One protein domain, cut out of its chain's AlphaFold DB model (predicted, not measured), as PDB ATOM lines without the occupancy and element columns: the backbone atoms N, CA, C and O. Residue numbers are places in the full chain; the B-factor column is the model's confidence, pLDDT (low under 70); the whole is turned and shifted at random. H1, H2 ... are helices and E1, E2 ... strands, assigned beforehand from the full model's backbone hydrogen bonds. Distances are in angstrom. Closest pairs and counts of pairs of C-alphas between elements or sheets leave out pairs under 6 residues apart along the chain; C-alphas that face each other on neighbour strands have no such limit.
ATOM      1  N   GLY A   3      15.272  -6.936 -43.931       88.25
ATOM      2  CA  GLY A   3      14.626  -5.638 -44.039       88.25
ATOM      3  C   GLY A   3      14.383  -5.066 -42.648       88.25
ATOM      4  O   GLY A   3      14.085  -5.806 -41.714       88.25
ATOM      5  N   ALA A   4      14.494  -3.749 -42.533       88.31
ATOM      6  CA  ALA A   4      14.166  -2.995 -41.332       88.31
ATOM      7  C   ALA A   4      13.221  -1.852 -41.691       88.31
ATOM      8  O   ALA A   4      13.267  -1.338 -42.810       88.31
ATOM      9  N   TRP A   5      12.391  -1.439 -40.739       90.62
ATOM     10  CA  TRP A   5      11.448  -0.338 -40.919       90.62
ATOM     11  C   TRP A   5      11.266   0.460 -39.622       90.62
ATOM     12  O   TRP A   5      11.567  -0.045 -38.536       90.62
ATOM     13  N   PRO A   6      10.790   1.714 -39.714       90.44
ATOM     14  CA  PRO A   6      10.465   2.510 -38.541       90.44
ATOM     15  C   PRO A   6       9.295   1.917 -37.749       90.44
ATOM     16  O   PRO A   6       8.310   1.465 -38.329       90.44
ATOM     17  N   VAL A   7       9.381   1.977 -36.423       91.00
ATOM     18  CA  VAL A   7       8.322   1.575 -35.493       91.00
ATOM     19  C   VAL A   7       8.036   2.716 -34.529       91.00
ATOM     20  O   VAL A   7       8.951   3.328 -33.976       91.00
ATOM     21  N   ALA A   8       6.749   2.987 -34.327       91.25
ATOM     22  CA  ALA A   8       6.267   3.914 -33.317       91.25
ATOM     23  C   ALA A   8       5.824   3.138 -32.073       91.25
ATOM     24  O   ALA A   8       5.031   2.205 -32.171       91.25
ATOM     25  N   THR A   9       6.320   3.535 -30.905       89.69
ATOM     26  CA  THR A   9       5.900   2.996 -29.608       89.69
ATOM     27  C   THR A   9       5.168   4.085 -28.839       89.69
ATOM     28  O   THR A   9       5.682   5.193 -28.685       89.69
ATOM     29  N   VAL A  10       3.963   3.788 -28.358       91.31
ATOM     30  CA  VAL A  10       3.160   4.723 -27.562       91.31
ATOM     31  C   VAL A  10       3.122   4.234 -26.121       91.31
ATOM     32  O   VAL A  10       2.728   3.102 -25.857       91.31
ATOM     33  N   SER A  11       3.526   5.095 -25.190       89.75
ATOM     34  CA  SER A  11       3.428   4.858 -23.753       89.75
ATOM     35  C   SER A  11       2.323   5.733 -23.182       89.75
ATOM     36  O   SER A  11       2.456   6.956 -23.117       89.75
ATOM     37  N   GLU A  12       1.228   5.109 -22.748       92.31
ATOM     38  CA  GLU A  12       0.143   5.820 -22.066       92.31
ATOM     39  C   GLU A  12       0.626   6.407 -20.732       92.31
ATOM     40  O   GLU A  12       0.344   7.564 -20.423       92.31
ATOM     41  N   ARG A  13       1.430   5.639 -19.984       92.81
ATOM     42  CA  ARG A  13       1.992   6.046 -18.688       92.81
ATOM     43  C   ARG A  13       2.830   7.317 -18.796       92.81
ATOM     44  O   ARG A  13       2.728   8.186 -17.939       92.81
ATOM     45  N   GLU A  14       3.656   7.415 -19.833       89.31
ATOM     46  CA  GLU A  14       4.498   8.593 -20.071       89.31
ATOM     47  C   GLU A  14       3.803   9.656 -20.932       89.31
ATOM     48  O   GLU A  14       4.368  10.725 -21.150       89.31
ATOM     49  N   ARG A  15       2.590   9.372 -21.436       90.75
ATOM     50  CA  ARG A  15       1.875  10.176 -22.443       90.75
ATOM     51  C   ARG A  15       2.783  10.609 -23.599       90.75
ATOM     52  O   ARG A  15       2.713  11.741 -24.075       90.75
ATOM     53  N   LYS A  16       3.649   9.696 -24.043       90.88
ATOM     54  CA  LYS A  16       4.683   9.950 -25.050       90.88
ATOM     55  C   LYS A  16       4.596   8.920 -26.170       90.88
ATOM     56  O   LYS A  16       4.358   7.739 -25.925       90.88
ATOM     57  N   ALA A  17       4.828   9.379 -27.393       90.81
ATOM     58  CA  ALA A  17       5.085   8.524 -28.541       90.81
ATOM     59  C   ALA A  17       6.555   8.665 -28.948       90.81
ATOM     60  O   ALA A  17       7.064   9.780 -29.085       90.81
ATOM     61  N   THR A  18       7.238   7.541 -29.131       90.50
ATOM     62  CA  THR A  18       8.610   7.484 -29.635       90.50
ATOM     63  C   THR A  18       8.629   6.791 -30.986       90.50
ATOM     64  O   THR A  18       7.869   5.856 -31.224       90.50
ATOM     65  N   VAL A  19       9.480   7.261 -31.894       90.19
ATOM     66  CA  VAL A  19       9.684   6.654 -33.211       90.19
ATOM     67  C   VAL A  19      11.141   6.262 -33.322       90.19
ATOM     68  O   VAL A  19      12.027   7.085 -33.081       90.19
ATOM     69  N   GLU A  20      11.382   5.011 -33.697       89.25
ATOM     70  CA  GLU A  20      12.721   4.475 -33.906       89.25
ATOM     71  C   GLU A  20      12.794   3.744 -35.243       89.25
ATOM     72  O   GLU A  20      11.868   3.024 -35.607       89.25
ATOM     73  N   GLY A  21      13.887   3.901 -35.987       88.69
ATOM     74  CA  GLY A  21      14.006   3.264 -37.298       88.69
ATOM     75  C   GLY A  21      15.370   3.422 -37.964       88.69
ATOM     76  O   GLY A  21      16.199   4.211 -37.505       88.69
ATOM     77  N   PRO A  22      15.614   2.682 -39.058       89.06
ATOM     78  CA  PRO A  22      16.872   2.743 -39.786       89.06
ATOM     79  C   PRO A  22      17.037   4.083 -40.514       89.06
ATOM     80  O   PRO A  22      16.094   4.616 -41.097       89.06
ATOM     81  N   VAL A  23      18.266   4.593 -40.531       88.56
ATOM     82  CA  VAL A  23      18.691   5.693 -41.401       88.56
ATOM     83  C   VAL A  23      19.471   5.092 -42.560       88.56
ATOM     84  O   VAL A  23      20.464   4.393 -42.345       88.56
ATOM     85  N   CYS A  24      19.019   5.351 -43.783       87.31
ATOM     86  CA  CYS A  24      19.699   4.914 -44.998       87.31
ATOM     87  C   CYS A  24      20.647   6.011 -45.489       87.31
ATOM     88  O   CYS A  24      20.307   7.194 -45.452       87.31
ATOM     89  N   GLY A  25      21.828   5.633 -45.974       84.88
ATOM     90  CA  GLY A  25      22.786   6.594 -46.514       84.88
ATOM     91  C   GLY A  25      23.884   5.944 -47.349       84.88
ATOM     92  O   GLY A  25      24.214   4.773 -47.178       84.88
ATOM     93  N   GLY A  26      24.472   6.724 -48.257       80.44
ATOM     94  CA  GLY A  26      25.490   6.230 -49.185       80.44
ATOM     95  C   GLY A  26      24.887   5.329 -50.265       80.44
ATOM     96  O   GLY A  26      24.240   5.821 -51.185       80.44
ATOM     97  N   SER A  27      25.118   4.017 -50.165       77.81
ATOM     98  CA  SER A  27      24.563   3.014 -51.089       77.81
ATOM     99  C   SER A  27      23.034   2.903 -50.939       77.81
ATOM    100  O   SER A  27      22.544   2.997 -49.812       77.81
ATOM    101  N   PRO A  28      22.268   2.635 -52.021       75.69
ATOM    102  CA  PRO A  28      20.799   2.620 -51.992       75.69
ATOM    103  C   PRO A  28      20.167   1.649 -50.981       75.69
ATOM    104  O   PRO A  28      18.989   1.781 -50.661       75.69
ATOM    105  N   TRP A  29      20.928   0.673 -50.482       75.69
ATOM    106  CA  TRP A  29      20.435  -0.388 -49.596       75.69
ATOM    107  C   TRP A  29      21.162  -0.446 -48.247       75.69
ATOM    108  O   TRP A  29      20.951  -1.382 -47.477       75.69
ATOM    109  N   ALA A  30      22.045   0.515 -47.959       84.50
ATOM    110  CA  ALA A  30      22.856   0.497 -46.748       84.50
ATOM    111  C   ALA A  30      22.195   1.287 -45.611       84.50
ATOM    112  O   ALA A  30      21.968   2.495 -45.714       84.50
ATOM    113  N   VAL A  31      21.945   0.600 -44.496       85.00
ATOM    114  CA  VAL A  31      21.589   1.232 -43.219       85.00
ATOM    115  C   VAL A  31      22.871   1.755 -42.573       85.00
ATOM    116  O   VAL A  31      23.771   0.981 -42.253       85.00
ATOM    117  N   THR A  32      22.964   3.069 -42.392       88.50
ATOM    118  CA  THR A  32      24.139   3.764 -41.840       88.50
ATOM    119  C   THR A  32      23.950   4.195 -40.390       88.50
ATOM    120  O   THR A  32      24.929   4.436 -39.685       88.50
ATOM    121  N   GLY A  33      22.708   4.227 -39.908       87.69
ATOM    122  CA  GLY A  33      22.388   4.624 -38.544       87.69
ATOM    123  C   GLY A  33      21.018   4.147 -38.085       87.69
ATOM    124  O   GLY A  33      20.273   3.515 -38.835       87.69
ATOM    125  N   TRP A  34      20.692   4.480 -36.842       86.38
ATOM    126  CA  TRP A  34      19.386   4.255 -36.238       86.38
ATOM    127  C   TRP A  34      18.885   5.547 -35.604       86.38
ATOM    128  O   TRP A  34      19.526   6.095 -34.709       86.38
ATOM    129  N   PHE A  35      17.758   6.049 -36.084       88.56
ATOM    130  CA  PHE A  35      17.096   7.233 -35.556       88.56
ATOM    131  C   PHE A  35      16.250   6.866 -34.332       88.56
ATOM    132  O   PHE A  35      15.620   5.807 -34.325       88.56
ATOM    133  N   SER A  36      16.208   7.738 -33.322       87.75
ATOM    134  CA  SER A  36      15.325   7.618 -32.159       87.75
ATOM    135  C   SER A  36      14.853   8.983 -31.660       87.75
ATOM    136  O   SER A  36      15.640   9.926 -31.557       87.75
ATOM    137  N   THR A  37      13.572   9.078 -31.297       89.81
ATOM    138  CA  THR A  37      12.989  10.227 -30.574       89.81
ATOM    139  C   THR A  37      12.782   9.955 -29.077       89.81
ATOM    140  O   THR A  37      12.078  10.703 -28.390       89.81
ATOM    141  N   ALA A  38      13.352   8.864 -28.554       83.69
ATOM    142  CA  ALA A  38      13.219   8.500 -27.146       83.69
ATOM    143  C   ALA A  38      13.926   9.496 -26.215       83.69
ATOM    144  O   ALA A  38      13.394   9.815 -25.150       83.69
ATOM    145  N   ASP A  39      15.067  10.031 -26.649       80.19
ATOM    146  CA  ASP A  39      15.851  11.017 -25.907       80.19
ATOM    147  C   ASP A  39      15.200  12.422 -25.936       80.19
ATOM    148  O   ASP A  39      14.191  12.657 -26.606       80.19
ATOM    149  N   ALA A  40      15.765  13.377 -25.185       79.62
ATOM    150  CA  ALA A  40      15.272  14.761 -25.127       79.62
ATOM    151  C   ALA A  40      15.335  15.489 -26.485       79.62
ATOM    152  O   ALA A  40      14.546  16.395 -26.746       79.62
ATOM    153  N   ALA A  41      16.260  15.072 -27.349       81.75
ATOM    154  CA  ALA A  41      16.370  15.504 -28.731       81.75
ATOM    155  C   ALA A  41      16.424  14.266 -29.636       81.75
ATOM    156  O   ALA A  41      16.919  13.226 -29.197       81.75
ATOM    157  N   PRO A  42      15.946  14.350 -30.887       83.50
ATOM    158  CA  PRO A  42      16.100  13.262 -31.840       83.50
ATOM    159  C   PRO A  42      17.586  12.955 -32.055       83.50
ATOM    160  O   PRO A  42      18.375  13.852 -32.360       83.50
ATOM    161  N   THR A  43      17.968  11.690 -31.901       86.06
ATOM    162  CA  THR A  43      19.354  11.237 -32.055       86.06
ATOM    163  C   THR A  43      19.470  10.199 -33.162       86.06
ATOM    164  O   THR A  43      18.559   9.407 -33.401       86.06
ATOM    165  N   VAL A  44      20.612  10.201 -33.854       83.31
ATOM    166  CA  VAL A  44      21.016   9.107 -34.745       83.31
ATOM    167  C   VAL A  44      22.168   8.377 -34.072       83.31
ATOM    168  O   VAL A  44      23.238   8.943 -33.858       83.31
ATOM    169  N   ARG A  45      21.940   7.118 -33.712       78.50
ATOM    170  CA  ARG A  45      22.959   6.212 -33.181       78.50
ATOM    171  C   ARG A  45      23.546   5.382 -34.324       78.50
ATOM    172  O   ARG A  45      22.974   5.317 -35.413       78.50
ATOM    173  N   ALA A  46      24.704   4.765 -34.097       70.06
ATOM    174  CA  ALA A  46      25.320   3.882 -35.088       70.06
ATOM    175  C   ALA A  46      24.350   2.760 -35.508       70.06
ATOM    176  O   ALA A  46      23.533   2.317 -34.702       70.06
ATOM    177  N   ALA A  47      24.462   2.274 -36.753       61.69
ATOM    178  CA  ALA A  47      23.572   1.253 -37.330       61.69
ATOM    179  C   ALA A  47      23.477  -0.041 -36.507       61.69
ATOM    180  O   ALA A  47      22.539  -0.818 -36.670       61.69
ATOM    181  N   ARG A  48      24.463  -0.287 -35.637       60.69
ATOM    182  CA  ARG A  48      24.446  -1.419 -34.725       60.69
ATOM    183  C   ARG A  48      23.578  -1.072 -33.511       60.69
ATOM    184  O   ARG A  48      23.971  -0.198 -32.736       60.69
ATOM    185  N   PRO A  49      22.452  -1.770 -33.299       55.41
ATOM    186  CA  PRO A  49      21.710  -1.624 -32.059       55.41
ATOM    187  C   PRO A  49      22.624  -1.965 -30.869       55.41
ATOM    188  O   PRO A  49      23.476  -2.857 -30.999       55.41
ATOM    189  N   ALA A  57       9.715  -6.310 -33.567       83.62
ATOM    190  CA  ALA A  57       8.785  -5.632 -34.464       83.62
ATOM    191  C   ALA A  57       9.472  -4.763 -35.533       83.62
ATOM    192  O   ALA A  57       8.795  -4.252 -36.423       83.62
ATOM    193  N   ARG A  58      10.794  -4.555 -35.450       84.75
ATOM    194  CA  ARG A  58      11.529  -3.559 -36.259       84.75
ATOM    195  C   ARG A  58      12.215  -4.134 -37.488       84.75
ATOM    196  O   ARG A  58      12.877  -3.396 -38.223       84.75
ATOM    197  N   PHE A  59      12.102  -5.443 -37.694       88.25
ATOM    198  CA  PHE A  59      12.767  -6.114 -38.792       88.25
ATOM    199  C   PHE A  59      12.112  -7.424 -39.220       88.25
ATOM    200  O   PHE A  59      11.400  -8.074 -38.462       88.25
ATOM    201  N   ALA A  60      12.437  -7.851 -40.437       90.06
ATOM    202  CA  ALA A  60      12.215  -9.209 -40.906       90.06
ATOM    203  C   ALA A  60      13.378  -9.671 -41.772       90.06
ATOM    204  O   ALA A  60      14.199  -8.895 -42.261       90.06
ATOM    205  N   PHE A  61      13.441 -10.973 -41.982       90.25
ATOM    206  CA  PHE A  61      14.458 -11.593 -42.802       90.25
ATOM    207  C   PHE A  61      13.861 -12.779 -43.556       90.25
ATOM    208  O   PHE A  61      12.853 -13.352 -43.147       90.25
ATOM    209  N   GLY A  62      14.467 -13.128 -44.691       90.31
ATOM    210  CA  GLY A  62      14.009 -14.272 -45.482       90.31
ATOM    211  C   GLY A  62      14.150 -15.575 -44.694       90.31
ATOM    212  O   GLY A  62      15.226 -15.846 -44.164       90.31
ATOM    213  N   SER A  63      13.095 -16.392 -44.657       88.12
ATOM    214  CA  SER A  63      13.023 -17.617 -43.842       88.12
ATOM    215  C   SER A  63      14.150 -18.619 -44.111       88.12
ATOM    216  O   SER A  63      14.555 -19.329 -43.199       88.12
ATOM    217  N   ALA A  64      14.721 -18.627 -45.320       86.69
ATOM    218  CA  ALA A  64      15.889 -19.438 -45.667       86.69
ATOM    219  C   ALA A  64      17.088 -19.230 -44.718       86.69
ATOM    220  O   ALA A  64      17.873 -20.149 -44.522       86.69
ATOM    221  N   LEU A  65      17.211 -18.056 -44.084       86.19
ATOM    222  CA  LEU A  65      18.253 -17.789 -43.086       86.19
ATOM    223  C   LEU A  65      18.140 -18.666 -41.834       86.19
ATOM    224  O   LEU A  65      19.163 -18.913 -41.202       86.19
ATOM    225  N   LEU A  66      16.940 -19.129 -41.465       84.81
ATOM    226  CA  LEU A  66      16.749 -20.034 -40.322       84.81
ATOM    227  C   LEU A  66      17.345 -21.417 -40.574       84.81
ATOM    228  O   LEU A  66      17.738 -22.097 -39.638       84.81
ATOM    229  N   TRP A  67      17.407 -21.817 -41.841       82.69
ATOM    230  CA  TRP A  67      17.808 -23.157 -42.256       82.69
ATOM    231  C   TRP A  67      19.237 -23.204 -42.793       82.69
ATOM    232  O   TRP A  67      19.654 -24.236 -43.302       82.69
TER     233      TRP A  67
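What this domain is: This is residues 3 to 49 and 57 to 67 of the 84 residues of the protein "Glycosyltransferases" of Triticum monococcum (UniProt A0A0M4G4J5). A four-stranded sheet, E1 E2 E3 E4, is a meander, each strand antiparallel to the one before; small helix H1 lies far off, beyond E5. With five named strands, then one named helix, the printed part, 58 residues, is mostly strand by class and loose: radius of gyration of the C-alphas 13.7 A, spans 41 by 28 by 15 A.

Where its parts are: E1, residues 7 to 11, begins at C-alpha 7 (8.322, 1.575, -35.493). E2, 16 to 24, is 25.5 A long; E3 is 31 to 36; E4 43 to 46; E5 59 to 61. H1, 63 to 67, ends at C-alpha 67 (17.808, -23.157, -42.256).

How they stand to each other: In hairpin E1 and E2, N 9 and O 18 are 2.8 A apart, within hydrogen-bond range. Residues 59 to 60 pair with 3 to 4. H1 has 0 of 1 O i to N i+4 pairs within range, 2 of 2 O i to N i+3.

The domain as a whole: C-alphas 49 and 57 are 13.7 A apart across the cut; residues 47 to 49 have pLDDT under 70.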